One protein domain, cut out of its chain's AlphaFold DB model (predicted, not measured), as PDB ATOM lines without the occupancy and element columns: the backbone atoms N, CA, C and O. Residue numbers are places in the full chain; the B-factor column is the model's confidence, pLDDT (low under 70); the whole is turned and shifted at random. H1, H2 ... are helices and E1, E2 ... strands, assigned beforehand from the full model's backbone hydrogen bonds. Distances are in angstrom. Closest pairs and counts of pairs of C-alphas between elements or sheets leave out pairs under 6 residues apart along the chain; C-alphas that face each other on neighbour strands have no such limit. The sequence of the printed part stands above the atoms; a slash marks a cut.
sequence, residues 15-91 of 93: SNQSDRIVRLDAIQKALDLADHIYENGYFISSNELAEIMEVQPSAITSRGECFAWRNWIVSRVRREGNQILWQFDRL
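This is residues 15 to 91 of the 93 residues of an uncharacterized protein of Leptolyngbya sp. SIO4C1 (UniProt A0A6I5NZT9). A long straight helix, H1, runs like an arm into a small body at its far end, where a strongly twisted sheet of three strands, E1, E2 and E3, stands with the short helices H2 and H3 near it. Residues 15 to 25 of H1 stick out free, while its residues 30 to 39 meet the body, and H2 is nearest to the mean of the C-alphas. The printed part has 77 residues, with three named helices followed by three named strands in the order H1, H2, H3, E1, E2, E3; the sheet's order is E1, E2, E3, antiparallel throughout, and the class is mixed, helices and strands. The whole is only just compact, close to loose, with a radius of gyration of the C-alphas of 13.5 A, and it is elongated, spanning 44 by 25 by 19 A.

H1, residues 15 to 39, touches H2, residues 46 to 53, with its residues 30 to 34 alone; the closest C-alphas, of Ala 30 and Ile 52, are 5.2 A apart. They run opposite ways at a steep tilt of 50 degrees. H2 touches H3, residues 57 to 61, and the closest C-alphas, of Ala 50 and Pro 57, are 5.1 A apart. H1 and H3 are apart. E1, residues 66 to 69, E2, residues 72 to 80, and E3, residues 83 to 90, form a meander, each strand the antiparallel neighbour of the one before. The hairpin E1 and E2 has N 67 and O 74 within hydrogen-bond range at 2.9 A, and the hairpin E2 and E3 has N 77 and O 85 at 2.8 A. The sheet is only just strongly twisted, with C-alphas up to 4.2 A off its best plane. H1 only grazes the sheet with residues 34 to 39; its closest C-alpha to E3 is that of Tyr 38, 5.3 A from that of Phe 88. H2 is on the sheet at a height of 7.7 A, over none of the strands, and H3 only grazes it with residues 60 to 61. Residues 44 to 45 pair antiparallel with residues 85 to 86 of E3. In H1, H2 and H3 every O i to N i+4 pair is within hydrogen-bond range.

H1 begins at C-alpha 15 (10.701, -76.292, 60.430) and ends at C-alpha 39 (28.865, -63.110, 89.083), 36.4 A away. H2 measures 10.2 A, H3 6.6 A and E1 9.8 A from first to last C-alpha. E2 measures 22.7 A and E3 23.3 A, with E3 ending at C-alpha 90 (21.112, -67.103, 94.242).

The C-alphas farthest apart, of Ser 15 and Gly 81, are 44.7 A apart. The printed part has no cut and no long link. Mean pLDDT of the printed part is 94.6, and residues 15 to 16 are under 70.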
ATOM      1  N   SER A  15      10.870 -77.689  59.996       63.88
ATOM      2  CA  SER A  15      10.701 -76.292  60.430       63.88
ATOM      3  C   SER A  15      10.386 -76.171  61.924       63.88
ATOM      4  O   SER A  15      10.877 -75.284  62.609       63.88
ATOM      5  N   ASN A  16       9.611 -77.106  62.472       68.94
ATOM      6  CA  ASN A  16       9.240 -77.076  63.886       68.94
ATOM      7  C   ASN A  16      10.421 -77.485  64.791       68.94
ATOM      8  O   ASN A  16      10.573 -76.993  65.908       68.94
ATOM      9  N   GLN A  17      11.300 -78.365  64.298       77.19
ATOM     10  CA  GLN A  17      12.523 -78.722  65.014       77.19
ATOM     11  C   GLN A  17      13.530 -77.570  65.039       77.19
ATOM     12  O   GLN A  17      14.096 -77.313  66.103       77.19
ATOM     13  N   SER A  18      13.721 -76.861  63.920       83.31
ATOM     14  CA  SER A  18      14.601 -75.687  63.882       83.31
ATOM     15  C   SER A  18      14.107 -74.586  64.815       83.31
ATOM     16  O   SER A  18      14.887 -74.086  65.623       83.31
ATOM     17  N   ASP A  19      12.809 -74.283  64.795       89.12
ATOM     18  CA  ASP A  19      12.225 -73.225  65.628       89.12
ATOM     19  C   ASP A  19      12.341 -73.555  67.122       89.12
ATOM     20  O   ASP A  19      12.653 -72.695  67.952       89.12
ATOM     21  N   ARG A  20      12.163 -74.835  67.475       92.38
ATOM     22  CA  ARG A  20      12.362 -75.308  68.847       92.38
ATOM     23  C   ARG A  20      13.810 -75.144  69.302       92.38
ATOM     24  O   ARG A  20      14.028 -74.697  70.424       92.38
ATOM     25  N   ILE A  21      14.784 -75.518  68.472       94.06
ATOM     26  CA  ILE A  21      16.210 -75.399  68.815       94.06
ATOM     27  C   ILE A  21      16.595 -73.927  68.980       94.06
ATOM     28  O   ILE A  21      17.233 -73.588  69.971       94.06
ATOM     29  N   VAL A  22      16.141 -73.049  68.080       94.38
ATOM     30  CA  VAL A  22      16.386 -71.599  68.165       94.38
ATOM     31  C   VAL A  22      15.841 -71.020  69.470       94.38
ATOM     32  O   VAL A  22      16.526 -70.255  70.143       94.38
ATOM     33  N   ARG A  23      14.631 -71.421  69.879       93.31
ATOM     34  CA  ARG A  23      14.056 -70.968  71.150       93.31
ATOM     35  C   ARG A  23      14.848 -71.459  72.364       93.31
ATOM     36  O   ARG A  23      15.006 -70.719  73.329       93.31
ATOM     37  N   LEU A  24      15.325 -72.702  72.343       95.44
ATOM     38  CA  LEU A  24      16.134 -73.243  73.438       95.44
ATOM     39  C   LEU A  24      17.495 -72.545  73.539       95.44
ATOM     40  O   LEU A  24      17.928 -72.249  74.647       95.44
ATOM     41  N   ASP A  25      18.119 -72.228  72.405       96.25
ATOM     42  CA  ASP A  25      19.358 -71.444  72.343       96.25
ATOM     43  C   ASP A  25      19.162 -70.023  72.900       96.25
ATOM     44  O   ASP A  25      19.976 -69.550  73.692       96.25
ATOM     45  N   ALA A  26      18.040 -69.369  72.579       94.75
ATOM     46  CA  ALA A  26      17.692 -68.070  73.155       94.75
ATOM     47  C   ALA A  26      17.529 -68.140  74.684       94.75
ATOM     48  O   ALA A  26      18.097 -67.321  75.405       94.75
ATOM     49  N   ILE A  27      16.827 -69.166  75.184       96.38
ATOM     50  CA  ILE A  27      16.682 -69.396  76.625       96.38
ATOM     51  C   ILE A  27      18.047 -69.620  77.274       96.38
ATOM     52  O   ILE A  27      18.301 -69.054  78.331       96.38
ATOM     53  N   GLN A  28      18.916 -70.433  76.671       97.19
ATOM     54  CA  GLN A  28      20.247 -70.696  77.212       97.19
ATOM     55  C   GLN A  28      21.065 -69.407  77.323       97.19
ATOM     56  O   GLN A  28      21.561 -69.098  78.400       97.19
ATOM     57  N   LYS A  29      21.098 -68.595  76.261       97.44
ATOM     58  CA  LYS A  29      21.790 -67.297  76.263       97.44
ATOM     59  C   LYS A  29      21.262 -66.344  77.332       97.44
ATOM     60  O   LYS A  29      22.045 -65.625  77.944       97.44
ATOM     61  N   ALA A  30      19.950 -66.334  77.569       97.19
ATOM     62  CA  ALA A  30      19.357 -65.524  78.629       97.19
ATOM     63  C   ALA A  30      19.796 -65.987  80.031       97.19
ATOM     64  O   ALA A  30      20.024 -65.149  80.902       97.19
ATOM     65  N   LEU A  31      19.946 -67.300  80.247       97.50
ATOM     66  CA  LEU A  31      20.455 -67.844  81.510       97.50
ATOM     67  C   LEU A  31      21.938 -67.538  81.707       97.50
ATOM     68  O   LEU A  31      22.306 -67.060  82.775       97.50
ATOM     69  N   ASP A  32      22.755 -67.732  80.672       97.69
ATOM     70  CA  ASP A  32      24.190 -67.431  80.717       97.69
ATOM     71  C   ASP A  32      24.428 -65.936  81.006       97.69
ATOM     72  O   ASP A  32      25.323 -65.563  81.764       97.69
ATOM     73  N   LEU A  33      23.589 -65.058  80.443       97.75
ATOM     74  CA  LEU A  33      23.632 -63.625  80.729       97.75
ATOM     75  C   LEU A  33      23.228 -63.311  82.178       97.75
ATOM     76  O   LEU A  33      23.876 -62.487  82.819       97.75
ATOM     77  N   ALA A  34      22.187 -63.960  82.709       97.69
ATOM     78  CA  ALA A  34      21.785 -63.789  84.105       97.69
ATOM     79  C   ALA A  34      22.879 -64.254  85.084       97.69
ATOM     80  O   ALA A  34      23.126 -63.586  86.090       97.69
ATOM     81  N   ASP A  35      23.575 -65.349  84.765       97.50
ATOM     82  CA  ASP A  35      24.752 -65.803  85.509       97.50
ATOM     83  C   ASP A  35      25.875 -64.770  85.466       97.50
ATOM     84  O   ASP A  35      26.376 -64.369  86.514       97.50
ATOM     85  N   HIS A  36      26.197 -64.255  84.281       97.88
ATOM     86  CA  HIS A  36      27.223 -63.229  84.135       97.88
ATOM     87  C   HIS A  36      26.904 -61.953  84.935       97.88
ATOM     88  O   HIS A  36      27.790 -61.382  85.572       97.88
ATOM     89  N   ILE A  37      25.645 -61.503  84.933       97.69
ATOM     90  CA  ILE A  37      25.199 -60.328  85.701       97.69
ATOM     91  C   ILE A  37      25.365 -60.568  87.203       97.69
ATOM     92  O   ILE A  37      25.887 -59.694  87.896       97.69
ATOM     93  N   TYR A  38      24.962 -61.746  87.686       96.94
ATOM     94  CA  TYR A  38      25.132 -62.148  89.082       96.94
ATOM     95  C   TYR A  38      26.609 -62.176  89.493       96.94
ATOM     96  O   TYR A  38      26.998 -61.501  90.442       96.94
ATOM     97  N   GLU A  39      27.448 -62.905  88.751       97.19
ATOM     98  CA  GLU A  39      28.865 -63.110  89.083       97.19
ATOM     99  C   GLU A  39      29.662 -61.803  89.146       97.19
ATOM    100  O   GLU A  39      30.604 -61.680  89.927       97.19
ATOM    101  N   ASN A  40      29.283 -60.816  88.331       97.81
ATOM    102  CA  ASN A  40      29.944 -59.513  88.292       97.81
ATOM    103  C   ASN A  40      29.268 -58.462  89.188       97.81
ATOM    104  O   ASN A  40      29.765 -57.337  89.281       97.81
ATOM    105  N   GLY A  41      28.152 -58.796  89.844       96.06
ATOM    106  CA  GLY A  41      27.402 -57.866  90.691       96.06
ATOM    107  C   GLY A  41      26.825 -56.674  89.922       96.06
ATOM    108  O   GLY A  41      26.766 -55.562  90.451       96.06
ATOM    109  N   TYR A  42      26.445 -56.870  88.655       97.62
ATOM    110  CA  TYR A  42      25.865 -55.803  87.845       97.62
ATOM    111  C   TYR A  42      24.411 -55.532  88.235       97.62
ATOM    112  O   TYR A  42      23.617 -56.446  88.455       97.62
ATOM    113  N   PHE A  43      24.041 -54.251  88.248       97.88
ATOM    114  CA  PHE A  43      22.645 -53.838  88.309       97.88
ATOM    115  C   PHE A  43      22.089 -53.657  86.905       97.88
ATOM    116  O   PHE A  43      22.748 -53.078  86.043       97.88
ATOM    117  N   ILE A  44      20.850 -54.097  86.707       97.62
ATOM    118  CA  ILE A  44      20.149 -53.984  85.427       97.62
ATOM    119  C   ILE A  44      18.821 -53.256  85.585       97.62
ATOM    120  O   ILE A  44      18.172 -53.302  86.631       97.62
ATOM    121  N   SER A  45      18.396 -52.568  84.536       97.62
ATOM    122  CA  SER A  45      17.114 -51.876  84.489       97.62
ATOM    123  C   SER A  45      15.938 -52.850  84.343       97.62
ATOM    124  O   SER A  45      16.082 -53.975  83.868       97.62
ATOM    125  N   SER A  46      14.724 -52.391  84.669       96.88
ATOM    126  CA  SER A  46      13.495 -53.161  84.411       96.88
ATOM    127  C   SER A  46      13.327 -53.599  82.949       96.88
ATOM    128  O   SER A  46      12.646 -54.592  82.712       96.88
ATOM    129  N   ASN A  47      13.883 -52.862  81.981       96.88
ATOM    130  CA  ASN A  47      13.782 -53.218  80.563       96.88
ATOM    131  C   ASN A  47      14.724 -54.372  80.219       96.88
ATOM    132  O   ASN A  47      14.269 -55.365  79.668       96.88
ATOM    133  N   GLU A  48      15.994 -54.280  80.615       97.56
ATOM    134  CA  GLU A  48      16.982 -55.347  80.391       97.56
ATOM    135  C   GLU A  48      16.564 -56.640  81.102       97.56
ATOM    136  O   GLU A  48      16.602 -57.722  80.521       97.56
ATOM    137  N   LEU A  49      16.059 -56.530  82.334       97.62
ATOM    138  CA  LEU A  49      15.506 -57.671  83.062       97.62
ATOM    139  C   LEU A  49      14.305 -58.292  82.332       97.62
ATOM    140  O   LEU A  49      14.175 -59.512  82.273       97.62
ATOM    141  N   ALA A  50      13.425 -57.469  81.759       97.00
ATOM    142  CA  ALA A  50      12.273 -57.949  81.006       97.00
ATOM    143  C   ALA A  50      12.680 -58.657  79.704       97.00
ATOM    144  O   ALA A  50      12.075 -59.673  79.361       97.00
ATOM    145  N   GLU A  51      13.722 -58.169  79.026       96.25
ATOM    146  CA  GLU A  51      14.313 -58.816  77.851       96.25
ATOM    147  C   GLU A  51      14.900 -60.188  78.203       96.25
ATOM    148  O   GLU A  51      14.568 -61.175  77.551       96.25
ATOM    149  N   ILE A  52      15.676 -60.279  79.290       97.00
ATOM    150  CA  ILE A  52      16.235 -61.546  79.799       97.00
ATOM    151  C   ILE A  52      15.124 -62.542  80.167       97.00
ATOM    152  O   ILE A  52      15.229 -63.744  79.928       97.00
ATOM    153  N   MET A  53      14.038 -62.051  80.762       95.62
ATOM    154  CA  MET A  53      12.924 -62.883  81.216       95.62
ATOM    155  C   MET A  53      11.888 -63.193  80.126       95.62
ATOM    156  O   MET A  53      10.951 -63.944  80.404       95.62
ATOM    157  N   GLU A  54      12.031 -62.618  78.929       94.81
ATOM    158  CA  GLU A  54      11.045 -62.657  77.841       94.81
ATOM    159  C   GLU A  54       9.628 -62.225  78.288       94.81
ATOM    160  O   GLU A  54       8.617 -62.843  77.946       94.81
ATOM    161  N   VAL A  55       9.532 -61.149  79.078       95.38
ATOM    162  CA  VAL A  55       8.254 -60.572  79.538       95.38
ATOM    163  C   VAL A  55       8.166 -59.082  79.219       95.38
ATOM    164  O   VAL A  55       9.125 -58.456  78.788       95.38
ATOM    165  N   GLN A  56       7.000 -58.474  79.437       95.06
ATOM    166  CA  GLN A  56       6.878 -57.019  79.360       95.06
ATOM    167  C   GLN A  56       7.443 -56.352  80.629       95.06
ATOM    168  O   GLN A  56       7.226 -56.877  81.724       95.06
ATOM    169  N   PRO A  57       8.059 -55.155  80.542       93.56
ATOM    170  CA  PRO A  57       8.586 -54.442  81.714       93.56
ATOM    171  C   PRO A  57       7.554 -54.185  82.824       93.56
ATOM    172  O   PRO A  57       7.888 -54.171  84.008       93.56
ATOM    173  N   SER A  58       6.276 -54.033  82.466       93.56
ATOM    174  CA  SER A  58       5.165 -53.894  83.419       93.56
ATOM    175  C   SER A  58       4.961 -55.137  84.296       93.56
ATOM    176  O   SER A  58       4.548 -55.020  85.451       93.56
ATOM    177  N   ALA A  59       5.282 -56.331  83.787       94.00
ATOM    178  CA  ALA A  59       5.210 -57.579  84.542       94.00
ATOM    179  C   ALA A  59       6.319 -57.681  85.600       94.00
ATOM    180  O   ALA A  59       6.146 -58.372  86.596       94.00
ATOM    181  N   ILE A  60       7.442 -56.983  85.404       94.00
ATOM    182  CA  ILE A  60       8.532 -56.901  86.382       94.00
ATOM    183  C   ILE A  60       8.157 -55.935  87.504       94.00
ATOM    184  O   ILE A  60       8.187 -56.283  88.681       94.00
ATOM    185  N   THR A  61       7.749 -54.716  87.145       90.44
ATOM    186  CA  THR A  61       7.495 -53.650  88.125       90.44
ATOM    187  C   THR A  61       6.280 -53.913  89.014       90.44
ATOM    188  O   THR A  61       6.225 -53.391  90.129       90.44
ATOM    189  N   SER A  62       5.343 -54.750  88.559       91.44
ATOM    190  CA  SER A  62       4.161 -55.178  89.319       91.44
ATOM    191  C   SER A  62       4.414 -56.320  90.311       91.44
ATOM    192  O   SER A  62       3.592 -56.516  91.202       91.44
ATOM    193  N   ARG A  63       5.539 -57.047  90.217       89.88
ATOM    194  CA  ARG A  63       5.854 -58.189  91.105       89.88
ATOM    195  C   ARG A  63       6.287 -57.802  92.522       89.88
ATOM    196  O   ARG A  63       6.429 -58.681  93.362       89.88
ATOM    197  N   GLY A  64       6.462 -56.511  92.798       91.12
ATOM    198  CA  GLY A  64       6.866 -56.004  94.110       91.12
ATOM    199  C   GLY A  64       8.353 -55.652  94.182       91.12
ATOM    200  O   GLY A  64       8.924 -55.153  93.208       91.12
ATOM    201  N   GLU A  65       8.943 -55.834  95.364       94.06
ATOM    202  CA  GLU A  65      10.341 -55.481  95.656       94.06
ATOM    203  C   GLU A  65      11.311 -56.636  95.411       94.06
ATOM    204  O   GLU A  65      12.416 -56.388  94.950       94.06
ATOM    205  N   CYS A  66      10.904 -57.884  95.636       95.62
ATOM    206  CA  CYS A  66      11.711 -59.057  95.321       95.62
ATOM    207  C   CYS A  66      10.839 -60.221  94.837       95.62
ATOM    208  O   CYS A  66       9.692 -60.360  95.268       95.62
ATOM    209  N   PHE A  67      11.371 -61.074  93.963       96.38
ATOM    210  CA  PHE A  67      10.690 -62.292  93.521       96.38
ATOM    211  C   PHE A  67      11.678 -63.364  93.058       96.38
ATOM    212  O   PHE A  67      12.766 -63.058  92.581       96.38
ATOM    213  N   ALA A  68      11.272 -64.629  93.144       95.88
ATOM    214  CA  ALA A  68      12.036 -65.731  92.576       95.88
ATOM    215  C   ALA A  68      11.818 -65.828  91.057       95.88
ATOM    216  O   ALA A  68      10.686 -65.746  90.561       95.88
ATOM    217  N   TRP A  69      12.895 -66.056  90.316       95.81
ATOM    218  CA  TRP A  69      12.861 -66.417  88.905       95.81
ATOM    219  C   TRP A  69      13.896 -67.503  88.641       95.81
ATOM    220  O   TRP A  69      15.091 -67.265  88.760       95.81
ATOM    221  N   ARG A  70      13.429 -68.699  88.262       94.62
ATOM    222  CA  ARG A  70      14.277 -69.881  88.027       94.62
ATOM    223  C   ARG A  70      15.220 -70.141  89.210       94.62
ATOM    224  O   ARG A  70      14.707 -70.485  90.263       94.62
ATOM    225  N   ASN A  71      16.534 -69.977  89.034       95.38
ATOM    226  CA  ASN A  71      17.566 -70.241  90.045       95.38
ATOM    227  C   ASN A  71      18.014 -68.970  90.793       95.38
ATOM    228  O   ASN A  71      18.992 -69.006  91.541       95.38
ATOM    229  N   TRP A  72      17.312 -67.853  90.588       97.56
ATOM    230  CA  TRP A  72      17.672 -66.559  91.145       97.56
ATOM    231  C   TRP A  72      16.562 -65.954  92.001       97.56
ATOM    232  O   TRP A  72      15.368 -66.116  91.728       97.56
ATOM    233  N   ILE A  73      16.980 -65.169  92.987       97.31
ATOM    234  CA  ILE A  73      16.174 -64.113  93.587       97.31
ATOM    235  C   ILE A  73      16.474 -62.818  92.836       97.31
ATOM    236  O   ILE A  73      17.625 -62.469  92.603       97.31
ATOM    237  N   VAL A  74      15.426 -62.112  92.429       97.62
ATOM    238  CA  VAL A  74      15.527 -60.813  91.770       97.62
ATOM    239  C   VAL A  74      15.039 -59.758  92.738       97.62
ATOM    240  O   VAL A  74      13.871 -59.788  93.129       97.62
ATOM    241  N   SER A  75      15.914 -58.827  93.097       97.62
ATOM    242  CA  SER A  75      15.651 -57.820  94.127       97.62
ATOM    243  C   SER A  75      15.767 -56.415  93.553       97.62
ATOM    244  O   SER A  75      16.710 -56.088  92.835       97.62
ATOM    245  N   ARG A  76      14.795 -55.559  93.866       97.25
ATOM    246  CA  ARG A  76      14.816 -54.135  93.547       97.25
ATOM    247  C   ARG A  76      15.852 -53.458  94.434       97.25
ATOM    248  O   ARG A  76      15.730 -53.485  95.651       97.25
ATOM    249  N   VAL A  77      16.814 -52.786  93.818       96.56
ATOM    250  CA  VAL A  77      17.916 -52.134  94.535       96.56
ATOM    251  C   VAL A  77      17.595 -50.670  94.795       96.56
ATOM    252  O   VAL A  77      17.547 -50.212  95.934       96.56
ATOM    253  N   ARG A  78      17.380 -49.903  93.722       95.62
ATOM    254  CA  ARG A  78      17.135 -48.460  93.802       95.62
ATOM    255  C   ARG A  78      16.431 -47.939  92.563       95.62
ATOM    256  O   ARG A  78      16.339 -48.614  91.541       95.62
ATOM    257  N   ARG A  79      15.947 -46.704  92.655       95.75
ATOM    258  CA  ARG A  79      15.437 -45.953  91.511       95.75
ATOM    259  C   ARG A  79      16.470 -44.919  91.084       95.75
ATOM    260  O   ARG A  79      16.897 -44.110  91.901       95.75
ATOM    261  N   GLU A  80      16.817 -44.921  89.805       95.75
ATOM    262  CA  GLU A  80      17.667 -43.916  89.172       95.75
ATOM    263  C   GLU A  80      16.845 -43.146  88.140       95.75
ATOM    264  O   GLU A  80      16.524 -43.641  87.059       95.75
ATOM    265  N   GLY A  81      16.417 -41.936  88.507       94.38
ATOM    266  CA  GLY A  81      15.499 -41.145  87.687       94.38
ATOM    267  C   GLY A  81      14.192 -41.898  87.417       94.38
ATOM    268  O   GLY A  81      13.405 -42.164  88.332       94.38
ATOM    269  N   ASN A  82      13.945 -42.247  86.151       92.75
ATOM    270  CA  ASN A  82      12.764 -43.020  85.757       92.75
ATOM    271  C   ASN A  82      13.007 -44.534  85.645       92.75
ATOM    272  O   ASN A  82      12.087 -45.278  85.311       92.75
ATOM    273  N   GLN A  83      14.223 -45.002  85.917       94.44
ATOM    274  CA  GLN A  83      14.571 -46.415  85.856       94.44
ATOM    275  C   GLN A  83      14.599 -47.021  87.256       94.44
ATOM    276  O   GLN A  83      14.962 -46.368  88.234       94.44
ATOM    277  N   ILE A  84      14.194 -48.281  87.348       96.06
ATOM    278  CA  ILE A  84      14.353 -49.098  88.549       96.06
ATOM    279  C   ILE A  84      15.463 -50.093  88.247       96.06
ATOM    280  O   ILE A  84      15.417 -50.750  87.205       96.06
ATOM    281  N   LEU A  85      16.437 -50.163  89.149       97.69
ATOM    282  CA  LEU A  85      17.541 -51.102  89.086       97.69
ATOM    283  C   LEU A  85      17.242 -52.342  89.917       97.69
ATOM    284  O   LEU A  85      16.696 -52.252  91.022       97.69
ATOM    285  N   TRP A  86      17.643 -53.479  89.373       98.12
ATOM    286  CA  TRP A  86      17.465 -54.806  89.929       98.12
ATOM    287  C   TRP A  86      18.810 -55.514  90.009       98.12
ATOM    288  O   TRP A  86      19.691 -55.274  89.183       98.12
ATOM    289  N   GLN A  87      18.937 -56.394  90.991       97.62
ATOM    290  CA  GLN A  87      20.053 -57.317  91.130       97.62
ATOM    291  C   GLN A  87      19.539 -58.755  91.087       97.62
ATOM    292  O   GLN A  87      18.390 -59.019  91.456       97.62
ATOM    293  N   PHE A  88      20.407 -59.659  90.651       97.88
ATOM    294  CA  PHE A  88      20.231 -61.092  90.822       97.88
ATOM    295  C   PHE A  88      20.995 -61.543  92.065       97.88
ATOM    296  O   PHE A  88      22.106 -61.079  92.280       97.88
ATOM    297  N   ASP A  89      20.417 -62.477  92.812       96.81
ATOM    298  CA  ASP A  89      21.026 -63.239  93.905       96.81
ATOM    299  C   ASP A  89      20.705 -64.732  93.695       96.81
ATOM    300  O   ASP A  89      19.791 -65.066  92.930       96.81
ATOM    301  N   ARG A  90      21.428 -65.662  94.329       95.00
ATOM    302  CA  ARG A  90      21.112 -67.103  94.242       95.00
ATOM    303  C   ARG A  90      19.997 -67.488  95.215       95.00
ATOM    304  O   ARG A  90      19.896 -66.948  96.305       95.00
ATOM    305  N   LEU A  91      19.149 -68.435  94.806       89.75
ATOM    306  CA  LEU A  91      18.038 -68.940  95.631       89.75
ATOM    307  C   LEU A  91      18.486 -69.743  96.863       89.75
ATOM    308  O   LEU A  91      17.720 -69.838  97.818       89.75
TER     309      LEU A  91